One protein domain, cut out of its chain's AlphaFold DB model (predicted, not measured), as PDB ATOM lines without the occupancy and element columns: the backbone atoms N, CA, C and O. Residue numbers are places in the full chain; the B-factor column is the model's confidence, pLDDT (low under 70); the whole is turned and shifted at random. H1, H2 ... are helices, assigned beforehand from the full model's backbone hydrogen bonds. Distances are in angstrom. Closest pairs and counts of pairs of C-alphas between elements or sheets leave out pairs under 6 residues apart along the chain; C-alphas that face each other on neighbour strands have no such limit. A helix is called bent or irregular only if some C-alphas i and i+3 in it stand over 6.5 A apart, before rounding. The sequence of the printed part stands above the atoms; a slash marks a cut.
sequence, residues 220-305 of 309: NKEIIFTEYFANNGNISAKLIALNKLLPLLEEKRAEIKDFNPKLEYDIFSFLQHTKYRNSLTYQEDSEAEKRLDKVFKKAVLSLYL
ATOM      1  N   ASN A 220     -36.141 -17.403-147.800       65.44
ATOM      2  CA  ASN A 220     -37.476 -17.387-148.370       65.44
ATOM      3  C   ASN A 220     -37.891 -18.827-148.716       65.44
ATOM      4  O   ASN A 220     -37.416 -19.414-149.694       65.44
ATOM      5  N   LYS A 221     -38.773 -19.394-147.879       62.84
ATOM      6  CA  LYS A 221     -39.301 -20.764-148.005       62.84
ATOM      7  C   LYS A 221     -39.926 -21.001-149.393       62.84
ATOM      8  O   LYS A 221     -39.765 -22.085-149.953       62.84
ATOM      9  N   GLU A 222     -40.561 -19.984-149.976       60.75
ATOM     10  CA  GLU A 222     -41.243 -20.053-151.277       60.75
ATOM     11  C   GLU A 222     -40.263 -20.061-152.454       60.75
ATOM     12  O   GLU A 222     -40.450 -20.808-153.418       60.75
ATOM     13  N   ILE A 223     -39.167 -19.301-152.356       69.56
ATOM     14  CA  ILE A 223     -38.083 -19.342-153.349       69.56
ATOM     15  C   ILE A 223     -37.426 -20.724-153.335       69.56
ATOM     16  O   ILE A 223     -37.233 -21.321-154.391       69.56
ATOM     17  N   ILE A 224     -37.158 -21.286-152.154       64.12
ATOM     18  CA  ILE A 224     -36.551 -22.620-152.037       64.12
ATOM     19  C   ILE A 224     -37.494 -23.715-152.551       64.12
ATOM     20  O   ILE A 224     -37.046 -24.656-153.205       64.12
ATOM     21  N   PHE A 225     -38.802 -23.583-152.307       66.38
ATOM     22  CA  PHE A 225     -39.824 -24.464-152.875       66.38
ATOM     23  C   PHE A 225     -39.824 -24.417-154.407       66.38
ATOM     24  O   PHE A 225     -39.765 -25.459-155.066       66.38
ATOM     25  N   THR A 226     -39.825 -23.210-154.965       65.12
ATOM     26  CA  THR A 226     -39.836 -22.991-156.415       65.12
ATOM     27  C   THR A 226     -38.561 -23.531-157.062       65.12
ATOM     28  O   THR A 226     -38.631 -24.266-158.046       65.12
ATOM     29  N   GLU A 227     -37.395 -23.262-156.470       69.25
ATOM     30  CA  GLU A 227     -36.111 -23.802-156.923       69.25
ATOM     31  C   GLU A 227     -36.067 -25.336-156.852       69.25
ATOM     32  O   GLU A 227     -35.546 -25.981-157.762       69.25
ATOM     33  N   TYR A 228     -36.618 -25.956-155.804       71.62
ATOM     34  CA  TYR A 228     -36.590 -27.411-155.649       71.62
ATOM     35  C   TYR A 228     -37.358 -28.129-156.768       71.62
ATOM     36  O   TYR A 228     -36.844 -29.075-157.369       71.62
ATOM     37  N   PHE A 229     -38.569 -27.663-157.091       67.44
ATOM     38  CA  PHE A 229     -39.406 -28.277-158.128       67.44
ATOM     39  C   PHE A 229     -39.025 -27.867-159.556       67.44
ATOM     40  O   PHE A 229     -39.288 -28.624-160.490       67.44
ATOM     41  N   ALA A 230     -38.346 -26.730-159.740       67.31
ATOM     42  CA  ALA A 230     -37.753 -26.362-161.027       67.31
ATOM     43  C   ALA A 230     -36.617 -27.317-161.450       67.31
ATOM     44  O   ALA A 230     -36.343 -27.474-162.638       67.31
ATOM     45  N   ASN A 231     -35.986 -28.001-160.490       64.00
ATOM     46  CA  ASN A 231     -34.839 -28.886-160.700       64.00
ATOM     47  C   ASN A 231     -35.216 -30.370-160.909       64.00
ATOM     48  O   ASN A 231     -34.485 -31.268-160.486       64.00
ATOM     49  N   ASN A 232     -36.356 -30.663-161.544       65.69
ATOM     50  CA  ASN A 232     -36.786 -32.043-161.815       65.69
ATOM     51  C   ASN A 232     -35.746 -32.831-162.630       65.69
ATOM     52  O   ASN A 232     -35.197 -32.335-163.612       65.69
ATOM     53  N   GLY A 233     -35.456 -34.060-162.199       63.53
ATOM     54  CA  GLY A 233     -34.399 -34.908-162.755       63.53
ATOM     55  C   GLY A 233     -32.971 -34.513-162.347       63.53
ATOM     56  O   GLY A 233     -32.036 -35.273-162.598       63.53
ATOM     57  N   ASN A 234     -32.769 -33.368-161.680       74.50
ATOM     58  CA  ASN A 234     -31.461 -32.913-161.205       74.50
ATOM     59  C   ASN A 234     -31.329 -33.081-159.684       74.50
ATOM     60  O   ASN A 234     -31.500 -32.146-158.897       74.50
ATOM     61  N   ILE A 235     -30.974 -34.302-159.271       74.19
ATOM     62  CA  ILE A 235     -30.855 -34.696-157.858       74.19
ATOM     63  C   ILE A 235     -29.856 -33.818-157.084       74.19
ATOM     64  O   ILE A 235     -30.109 -33.466-155.932       74.19
ATOM     65  N   SER A 236     -28.743 -33.426-157.711       75.06
ATOM     66  CA  SER A 236     -27.729 -32.576-157.073       75.06
ATOM     67  C   SER A 236     -28.301 -31.200-156.715       75.06
ATOM     68  O   SER A 236     -28.171 -30.743-155.580       75.06
ATOM     69  N   ALA A 237     -29.019 -30.571-157.649       71.75
ATOM     70  CA  ALA A 237     -29.655 -29.278-157.417       71.75
ATOM     71  C   ALA A 237     -30.805 -29.364-156.395       71.75
ATOM     72  O   ALA A 237     -30.921 -28.495-155.528       71.75
ATOM     73  N   LYS A 238     -31.588 -30.455-156.407       75.38
ATOM     74  CA  LYS A 238     -32.607 -30.733-155.379       75.38
ATOM     75  C   LYS A 238     -32.005 -30.884-153.978       75.38
ATOM     76  O   LYS A 238     -32.557 -30.351-153.019       75.38
ATOM     77  N   LEU A 239     -30.861 -31.555-153.843       74.81
ATOM     78  CA  LEU A 239     -30.147 -31.666-152.565       74.81
ATOM     79  C   LEU A 239     -29.635 -30.308-152.069       74.81
ATOM     80  O   LEU A 239     -29.738 -30.018-150.879       74.81
ATOM     81  N   ILE A 240     -29.128 -29.459-152.968       79.12
ATOM     82  CA  ILE A 240     -28.712 -28.091-152.625       79.12
ATOM     83  C   ILE A 240     -29.907 -27.292-152.093       79.12
ATOM     84  O   ILE A 240     -29.802 -26.690-151.026       79.12
ATOM     85  N   ALA A 241     -31.049 -27.325-152.783       75.25
ATOM     86  CA  ALA A 241     -32.261 -26.633-152.348       75.25
ATOM     87  C   ALA A 241     -32.806 -27.182-151.013       75.25
ATOM     88  O   ALA A 241     -33.117 -26.405-150.115       75.25
ATOM     89  N   LEU A 242     -32.837 -28.505-150.821       76.56
ATOM     90  CA  LEU A 242     -33.236 -29.118-149.546       76.56
ATOM     91  C   LEU A 242     -32.308 -28.698-148.392       76.56
ATOM     92  O   LEU A 242     -32.785 -28.408-147.298       76.56
ATOM     93  N   ASN A 243     -30.997 -28.603-148.629       75.75
ATOM     94  CA  ASN A 243     -30.043 -28.148-147.616       75.75
ATOM     95  C   ASN A 243     -30.255 -26.682-147.205       75.75
ATOM     96  O   ASN A 243     -29.953 -26.336-146.064       75.75
ATOM     97  N   LYS A 244     -30.826 -25.836-148.074       78.81
ATOM     98  CA  LYS A 244     -31.217 -24.464-147.705       78.81
ATOM     99  C   LYS A 244     -32.352 -24.434-146.665       78.81
ATOM    100  O   LYS A 244     -32.446 -23.464-145.922       78.81
ATOM    101  N   LEU A 245     -33.179 -25.486-146.570       74.50
ATOM    102  CA  LEU A 245     -34.227 -25.621-145.538       74.50
ATOM    103  C   LEU A 245     -33.705 -26.167-144.204       74.50
ATOM    104  O   LEU A 245     -34.401 -26.071-143.196       74.50
ATOM    105  N   LEU A 246     -32.502 -26.748-144.181       77.38
ATOM    106  CA  LEU A 246     -31.960 -27.424-143.002       77.38
ATOM    107  C   LEU A 246     -31.922 -26.533-141.743       77.38
ATOM    108  O   LEU A 246     -32.367 -27.011-140.700       77.38
ATOM    109  N   PRO A 247     -31.471 -25.260-141.804       76.31
ATOM    110  CA  PRO A 247     -31.434 -24.397-140.623       76.31
ATOM    111  C   PRO A 247     -32.826 -24.150-140.024       76.31
ATOM    112  O   PRO A 247     -32.983 -24.188-138.809       76.31
ATOM    113  N   LEU A 248     -33.845 -23.978-140.878       74.00
ATOM    114  CA  LEU A 248     -35.234 -23.759-140.457       74.00
ATOM    115  C   LEU A 248     -35.824 -25.006-139.787       74.00
ATOM    116  O   LEU A 248     -36.548 -24.915-138.798       74.00
ATOM    117  N   LEU A 249     -35.511 -26.189-140.322       75.38
ATOM    118  CA  LEU A 249     -35.945 -27.452-139.729       75.38
ATOM    119  C   LEU A 249     -35.275 -27.682-138.376       75.38
ATOM    120  O   LEU A 249     -35.942 -28.138-137.452       75.38
ATOM    121  N   GLU A 250     -33.977 -27.386-138.253       81.06
ATOM    122  CA  GLU A 250     -33.248 -27.524-136.987       81.06
ATOM    123  C   GLU A 250     -33.790 -26.585-135.905       81.06
ATOM    124  O   GLU A 250     -33.975 -27.032-134.773       81.06
ATOM    125  N   GLU A 251     -34.130 -25.342-136.257       79.25
ATOM    126  CA  GLU A 251     -34.766 -24.377-135.349       79.25
ATOM    127  C   GLU A 251     -36.097 -24.906-134.791       79.25
ATOM    128  O   GLU A 251     -36.359 -24.811-133.593       79.25
ATOM    129  N   LYS A 252     -36.903 -25.553-135.639       76.44
ATOM    130  CA  LYS A 252     -38.218 -26.100-135.274       76.44
ATOM    131  C   LYS A 252     -38.199 -27.561-134.832       76.44
ATOM    132  O   LYS A 252     -39.245 -28.139-134.553       76.44
ATOM    133  N   ARG A 253     -37.027 -28.191-134.723       80.31
ATOM    134  CA  ARG A 253     -36.899 -29.645-134.539       80.31
ATOM    135  C   ARG A 253     -37.599 -30.184-133.292       80.31
ATOM    136  O   ARG A 253     -38.201 -31.254-133.363       80.31
ATOM    137  N   ALA A 254     -37.513 -29.470-132.169       78.12
ATOM    138  CA  ALA A 254     -38.187 -29.862-130.931       78.12
ATOM    139  C   ALA A 254     -39.715 -29.856-131.106       78.12
ATOM    140  O   ALA A 254     -40.368 -30.847-130.797       78.12
ATOM    141  N   GLU A 255     -40.256 -28.806-131.724       75.19
ATOM    142  CA  GLU A 255     -41.684 -28.675-132.027       75.19
ATOM    143  C   GLU A 255     -42.156 -29.743-133.041       75.19
ATOM    144  O   GLU A 255     -43.216 -30.340-132.860       75.19
ATOM    145  N   ILE A 256     -41.342 -30.080-134.059       75.44
ATOM    146  CA  ILE A 256     -41.627 -31.191-134.997       75.44
ATOM    147  C   ILE A 256     -41.698 -32.518-134.248       75.44
ATOM    148  O   ILE A 256     -42.577 -33.337-134.525       75.44
ATOM    149  N   LYS A 257     -40.773 -32.748-133.313       80.25
ATOM    150  CA  LYS A 257     -40.729 -33.979-132.525       80.25
ATOM    151  C   LYS A 257     -41.955 -34.115-131.630       80.25
ATOM    152  O   LYS A 257     -42.493 -35.215-131.542       80.25
ATOM    153  N   ASP A 258     -42.396 -33.023-131.017       76.38
ATOM    154  CA  ASP A 258     -43.570 -33.007-130.144       76.38
ATOM    155  C   ASP A 258     -44.874 -33.176-130.939       76.38
ATOM    156  O   ASP A 258     -45.756 -33.926-130.523       76.38
ATOM    157  N   PHE A 259     -44.971 -32.563-132.125       72.06
ATOM    158  CA  PHE A 259     -46.105 -32.742-133.034       72.06
ATOM    159  C   PHE A 259     -46.171 -34.164-133.607       72.06
ATOM    160  O   PHE A 259     -47.233 -34.792-133.638       72.06
ATOM    161  N   ASN A 260     -45.040 -34.691-134.092       72.56
ATOM    162  CA  ASN A 260     -44.956 -36.039-134.639       72.56
ATOM    163  C   ASN A 260     -43.512 -36.597-134.615       72.56
ATOM    164  O   ASN A 260     -42.731 -36.357-135.545       72.56
ATOM    165  N   PRO A 261     -43.169 -37.458-133.635       76.44
ATOM    166  CA  PRO A 261     -41.823 -38.025-133.495       76.44
ATOM    167  C   PRO A 261     -41.369 -38.853-134.704       76.44
ATOM    168  O   PRO A 261     -40.185 -38.911-135.025       76.44
ATOM    169  N   LYS A 262     -42.313 -39.506-135.396       76.25
ATOM    170  CA  LYS A 262     -42.023 -40.308-136.591       76.25
ATOM    171  C   LYS A 262     -41.692 -39.419-137.791       76.25
ATOM    172  O   LYS A 262     -40.850 -39.781-138.607       76.25
ATOM    173  N   LEU A 263     -42.346 -38.261-137.892       73.56
ATOM    174  CA  LEU A 263     -42.096 -37.273-138.938       73.56
ATOM    175  C   LEU A 263     -40.718 -36.625-138.768       73.56
ATOM    176  O   LEU A 263     -39.982 -36.519-139.746       73.56
ATOM    177  N   GLU A 264     -40.356 -36.263-137.532       84.19
ATOM    178  CA  GLU A 264     -39.010 -35.787-137.193       84.19
ATOM    179  C   GLU A 264     -37.951 -36.822-137.588       84.19
ATOM    180  O   GLU A 264     -37.047 -36.507-138.366       84.19
ATOM    181  N   TYR A 265     -38.112 -38.072-137.145       79.31
ATOM    182  CA  TYR A 265     -37.170 -39.143-137.458       79.31
ATOM    183  C   TYR A 265     -36.993 -39.337-138.970       79.31
ATOM    184  O   TYR A 265     -35.864 -39.366-139.453       79.31
ATOM    185  N   ASP A 266     -38.090 -39.408-139.733       74.44
ATOM    186  CA  ASP A 266     -38.055 -39.595-141.188       74.44
ATOM    187  C   ASP A 266     -37.302 -38.463-141.913       74.44
ATOM    188  O   ASP A 266     -36.565 -38.721-142.867       74.44
ATOM    189  N   ILE A 267     -37.493 -37.210-141.483       77.00
ATOM    190  CA  ILE A 267     -36.867 -36.034-142.102       77.00
ATOM    191  C   ILE A 267     -35.376 -35.986-141.756       77.00
ATOM    192  O   ILE A 267     -34.529 -35.929-142.651       77.00
ATOM    193  N   PHE A 268     -35.031 -36.048-140.468       80.94
ATOM    194  CA  PHE A 268     -33.650 -35.860-140.018       80.94
ATOM    195  C   PHE A 268     -32.763 -37.078-140.273       80.94
ATOM    196  O   PHE A 268     -31.593 -36.896-140.612       80.94
ATOM    197  N   SER A 269     -33.300 -38.302-140.203       80.88
ATOM    198  CA  SER A 269     -32.570 -39.508-140.614       80.88
ATOM    199  C   SER A 269     -32.178 -39.418-142.089       80.88
ATOM    200  O   SER A 269     -31.012 -39.616-142.434       80.88
ATOM    201  N   PHE A 270     -33.114 -39.029-142.960       79.94
ATOM    202  CA  PHE A 270     -32.834 -38.868-144.384       79.94
ATOM    203  C   PHE A 270     -31.797 -37.774-144.645       79.94
ATOM    204  O   PHE A 270     -30.818 -38.017-145.348       79.94
ATOM    205  N   LEU A 271     -31.955 -36.594-144.035       73.88
ATOM    206  CA  LEU A 271     -31.007 -35.487-144.181       73.88
ATOM    207  C   LEU A 271     -29.598 -35.874-143.712       73.88
ATOM    208  O   LEU A 271     -28.611 -35.596-144.397       73.88
ATOM    209  N   GLN A 272     -29.485 -36.593-142.595       74.50
ATOM    210  CA  GLN A 272     -28.207 -37.094-142.099       74.50
ATOM    211  C   GLN A 272     -27.592 -38.119-143.062       74.50
ATOM    212  O   GLN A 272     -26.415 -38.005-143.397       74.50
ATOM    213  N   HIS A 273     -28.382 -39.055-143.594       72.38
ATOM    214  CA  HIS A 273     -27.919 -39.999-144.617       72.38
ATOM    215  C   HIS A 273     -27.495 -39.307-145.923       72.38
ATOM    216  O   HIS A 273     -26.534 -39.744-146.558       72.38
ATOM    217  N   THR A 274     -28.147 -38.207-146.315       67.38
ATOM    218  CA  THR A 274     -27.766 -37.435-147.510       67.38
ATOM    219  C   THR A 274     -26.456 -36.668-147.354       67.38
ATOM    220  O   THR A 274     -25.746 -36.519-148.342       67.38
ATOM    221  N   LYS A 275     -26.076 -36.262-146.133       64.88
ATOM    222  CA  LYS A 275     -24.794 -35.577-145.872       64.88
ATOM    223  C   LYS A 275     -23.567 -36.470-146.099       64.88
ATOM    224  O   LYS A 275     -22.516 -35.960-146.466       64.88
ATOM    225  N   TYR A 276     -23.693 -37.783-145.890       59.91
ATOM    226  CA  TYR A 276     -22.576 -38.736-146.001       59.91
ATOM    227  C   TYR A 276     -22.575 -39.551-147.301       59.91
ATOM    228  O   TYR A 276     -21.662 -40.342-147.531       59.91
ATOM    229  N   ARG A 277     -23.594 -39.389-148.154       58.81
ATOM    230  CA  ARG A 277     -23.759 -40.161-149.389       58.81
ATOM    231  C   ARG A 277     -23.486 -39.265-150.596       58.81
ATOM    232  O   ARG A 277     -24.173 -38.270-150.799       58.81
ATOM    233  N   ASN A 278     -22.479 -39.616-151.395       55.66
ATOM    234  CA  ASN A 278     -22.061 -38.813-152.549       55.66
ATOM    235  C   ASN A 278     -23.184 -38.695-153.594       55.66
ATOM    236  O   ASN A 278     -23.854 -39.682-153.901       55.66
ATOM    237  N   SER A 279     -23.343 -37.513-154.199       54.56
ATOM    238  CA  SER A 279     -24.360 -37.225-155.229       54.56
ATOM    239  C   SER A 279     -24.330 -38.200-156.417       54.56
ATOM    240  O   SER A 279     -25.387 -38.558-156.932       54.56
ATOM    241  N   LEU A 280     -23.144 -38.702-156.786       48.38
ATOM    242  CA  LEU A 280     -22.961 -39.754-157.797       48.38
ATOM    243  C   LEU A 280     -23.731 -41.044-157.472       48.38
ATOM    244  O   LEU A 280     -24.342 -41.627-158.357       48.38
ATOM    245  N   THR A 281     -23.799 -41.451-156.201       56.16
ATOM    246  CA  THR A 281     -24.529 -42.673-155.802       56.16
ATOM    247  C   THR A 281     -26.052 -42.519-155.812       56.16
ATOM    248  O   THR A 281     -26.763 -43.515-155.716       56.16
ATOM    249  N   TYR A 282     -26.575 -41.292-155.925       57.53
ATOM    250  CA  TYR A 282     -28.012 -41.059-156.103       57.53
ATOM    251  C   TYR A 282     -28.444 -41.116-157.570       57.53
ATOM    252  O   TYR A 282     -29.604 -41.404-157.838       57.53
ATOM    253  N   GLN A 283     -27.531 -40.870-158.515       55.75
ATOM    254  CA  GLN A 283     -27.826 -40.982-159.949       55.75
ATOM    255  C   GLN A 283     -28.028 -42.440-160.388       55.75
ATOM    256  O   GLN A 283     -28.737 -42.697-161.356       55.75
ATOM    257  N   GLU A 284     -27.451 -43.393-159.654       56.94
ATOM    258  CA  GLU A 284     -27.590 -44.835-159.899       56.94
ATOM    259  C   GLU A 284     -28.885 -45.426-159.309       56.94
ATOM    260  O   GLU A 284     -29.270 -46.549-159.631       56.94
ATOM    261  N   ASP A 285     -29.586 -44.676-158.455       66.56
ATOM    262  CA  ASP A 285     -30.785 -45.125-157.759       66.56
ATOM    263  C   ASP A 285     -32.034 -44.481-158.378       66.56
ATOM    264  O   ASP A 285     -32.368 -43.325-158.113       66.56
ATOM    265  N   SER A 286     -32.750 -45.257-159.194       66.81
ATOM    266  CA  SER A 286     -33.943 -44.798-159.931       66.81
ATOM    267  C   SER A 286     -35.090 -44.271-159.050       66.81
ATOM    268  O   SER A 286     -36.016 -43.630-159.548       66.81
ATOM    269  N   GLU A 287     -35.040 -44.507-157.736       74.81
ATOM    270  CA  GLU A 287     -36.040 -44.039-156.774       74.81
ATOM    271  C   GLU A 287     -35.541 -42.900-155.874       74.81
ATOM    272  O   GLU A 287     -36.303 -42.397-155.041       74.81
ATOM    273  N   ALA A 288     -34.284 -42.476-156.028       70.25
ATOM    274  CA  ALA A 288     -33.678 -41.419-155.223       70.25
ATOM    275  C   ALA A 288     -34.503 -40.131-155.244       70.25
ATOM    276  O   ALA A 288     -34.799 -39.574-154.187       70.25
ATOM    277  N   GLU A 289     -34.927 -39.699-156.433       71.69
ATOM    278  CA  GLU A 289     -35.722 -38.485-156.609       71.69
ATOM    279  C   GLU A 289     -37.089 -38.586-155.920       71.69
ATOM    280  O   GLU A 289     -37.487 -37.675-155.200       71.69
ATOM    281  N   LYS A 290     -37.777 -39.729-156.029       76.69
ATOM    282  CA  LYS A 290     -39.075 -39.941-155.363       76.69
ATOM    283  C   LYS A 290     -38.956 -39.886-153.839       76.69
ATOM    284  O   LYS A 290     -39.848 -39.367-153.164       76.69
ATOM    285  N   ARG A 291     -37.874 -40.436-153.279       77.75
ATOM    286  CA  ARG A 291     -37.613 -40.382-151.831       77.75
ATOM    287  C   ARG A 291     -37.250 -38.967-151.384       77.75
ATOM    288  O   ARG A 291     -37.772 -38.522-150.364       77.75
ATOM    289  N   LEU A 292     -36.448 -38.256-152.177       75.06
ATOM    290  CA  LEU A 292     -36.136 -36.837-152.000       75.06
ATOM    291  C   LEU A 292     -37.410 -35.988-151.961       75.06
ATOM    292  O   LEU A 292     -37.635 -35.290-150.976       75.06
ATOM    293  N   ASP A 293     -38.283 -36.125-152.960       73.31
ATOM    294  CA  ASP A 293     -39.537 -35.374-153.050       73.31
ATOM    295  C   ASP A 293     -40.448 -35.658-151.848       73.31
ATOM    296  O   ASP A 293     -41.093 -34.757-151.311       73.31
ATOM    297  N   LYS A 294     -40.509 -36.919-151.400       77.25
ATOM    298  CA  LYS A 294     -41.314 -37.313-150.236       77.25
ATOM    299  C   LYS A 294     -40.808 -36.655-148.955       77.25
ATOM    300  O   LYS A 294     -41.620 -36.197-148.154       77.25
ATOM    301  N   VAL A 295     -39.493 -36.624-148.747       75.31
ATOM    302  CA  VAL A 295     -38.892 -36.012-147.555       75.31
ATOM    303  C   VAL A 295     -38.974 -34.492-147.617       75.31
ATOM    304  O   VAL A 295     -39.338 -33.878-146.620       75.31
ATOM    305  N   PHE A 296     -38.748 -33.890-148.785       72.94
ATOM    306  CA  PHE A 296     -38.910 -32.453-148.990       72.94
ATOM    307  C   PHE A 296     -40.342 -32.002-148.687       72.94
ATOM    308  O   PHE A 296     -40.540 -31.085-147.898       72.94
ATOM    309  N   LYS A 297     -41.358 -32.703-149.210       73.00
ATOM    310  CA  LYS A 297     -42.773 -32.406-148.919       73.00
ATOM    311  C   LYS A 297     -43.099 -32.508-147.430       73.00
ATOM    312  O   LYS A 297     -43.815 -31.659-146.914       73.00
ATOM    313  N   LYS A 298     -42.562 -33.517-146.736       74.56
ATOM    314  CA  LYS A 298     -42.721 -33.662-145.280       74.56
ATOM    315  C   LYS A 298     -42.069 -32.509-144.521       74.56
ATOM    316  O   LYS A 298     -42.698 -31.950-143.639       74.56
ATOM    317  N   ALA A 299     -40.841 -32.145-144.881       68.38
ATOM    318  CA  ALA A 299     -40.104 -31.047-144.267       68.38
ATOM    319  C   ALA A 299     -40.810 -29.699-144.452       68.38
ATOM    320  O   ALA A 299     -40.989 -28.958-143.489       68.38
ATOM    321  N   VAL A 300     -41.263 -29.412-145.671       68.12
ATOM    322  CA  VAL A 300     -42.029 -28.203-145.986       68.12
ATOM    323  C   VAL A 300     -43.342 -28.184-145.208       68.12
ATOM    324  O   VAL A 300     -43.625 -27.199-144.537       68.12
ATOM    325  N   LEU A 301     -44.100 -29.283-145.217       65.44
ATOM    326  CA  LEU A 301     -45.344 -29.388-144.458       65.44
ATOM    327  C   LEU A 301     -45.114 -29.151-142.959       65.44
ATOM    328  O   LEU A 301     -45.867 -28.399-142.358       65.44
ATOM    329  N   SER A 302     -44.062 -29.719-142.367       65.69
ATOM    330  CA  SER A 302     -43.711 -29.458-140.966       65.69
ATOM    331  C   SER A 302     -43.428 -27.979-140.700       65.69
ATOM    332  O   SER A 302     -43.880 -27.452-139.694       65.69
ATOM    333  N   LEU A 303     -42.702 -27.300-141.593       63.12
ATOM    334  CA  LEU A 303     -42.392 -25.875-141.441       63.12
ATOM    335  C   LEU A 303     -43.605 -24.964-141.633       63.12
ATOM    336  O   LEU A 303     -43.615 -23.883-141.059       63.12
ATOM    337  N   TYR A 304     -44.585 -25.373-142.440       62.69
ATOM    338  CA  TYR A 304     -45.854 -24.655-142.584       62.69
ATOM    339  C   TYR A 304     -46.792 -24.921-141.407       62.69
ATOM    340  O   TYR A 304     -47.446 -24.007-140.927       62.69
ATOM    341  N   LEU A 305     -46.846 -26.164-140.923       55.00
ATOM    342  CA  LEU A 305     -47.715 -26.547-139.812       55.00
ATOM    343  C   LEU A 305     -47.212 -26.054-138.455       55.00
ATOM    344  O   LEU A 305     -48.021 -25.957-137.545       55.00
TER     345      LEU A 305
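What this domain is: This is residues 220 to 305 of the 309 residues of an uncharacterized protein of Spiroplasma kunkelii (UniProt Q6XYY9). Two long helices, H2 and H6, lie side by side in the middle, and H1 folds back along them to make a three-helix bundle whose centres form a triangle. On the side away from H1, H4 crosses H6, while the short helices H3 and H5 sit at the two opposite ends of the long axis. The printed part has 86 residues with six named helices, H1 to H6 in chain order, and no named strand; its class is all helix. It is compact, with a radius of gyration of the C-alphas of 12.4 A and spans of 36 by 24 by 18 A.

How they stand to each other: The longest helix by residues is H6, residues 288 to 305. It touches H2, residues 235 to 251, at a shallow tilt of 28 degrees, the same way; the closest C-alphas, those of Glu 289 and Ile 235, are 6.3 A apart. H1, residues 221 to 230, is near H6 and touches H2 in a helical hairpin, at a shallow tilt of 18 degrees, opposite ways; the closest C-alphas, those of Tyr 228 and Lys 238, are 5.2 A apart. With residues 295 to 299 alone, H6 touches residues 263 to 270 of H4, residues 261 to 276, at a steep tilt of 48 degrees, opposite ways; the closest C-alphas, those of Val 295 and Ile 267, are 5.8 A apart. H2 and H4 are near each other, and H1 and H4 are apart. H3, residues 253 to 259, makes a helical hairpin with H4 at a shallow tilt of 31 degrees, and the closest C-alphas, those of Lys 257 and Glu 264, are 5.3 A apart; H4 touches it with residues 263 to 265 alone. H2 and H3 meet only through their link. H5, residues 280 to 283, is close to H2 but not clearly touching it, with the C-alphas of Tyr 282 and Ile 235 the closest at 7.2 A. Every O i to N i+4 pair is within hydrogen-bond range in H1, H3 and H6, against 9 of 13 in H2 and 11 of 12 in H4; H5 is too short for such a pair.

Where its parts are: H6 is 25.6 A long and ends at C-alpha 305, (-47.715, -26.547, -139.812). H2 is 25.1 A long and irregular, C-alphas 244 and 247 being 7.1 A apart, with a kink of 37 degrees near residue 245. H4 measures 23.0 A, H1 14.3 A, H3 9.8 A and H5 5.5 A. H1 begins at C-alpha 221, (-39.301, -20.764, -148.005).

The domain as a whole: The two C-alphas farthest apart, those of Asp 258 and Glu 284, are 35.8 A apart. The printed part has no cut, and its five links between helices are tight. The mean pLDDT of the printed part is 70.8, and 33 residues are under 70: 220 to 227, 229 to 233, 274 to 286 and 299 to 305.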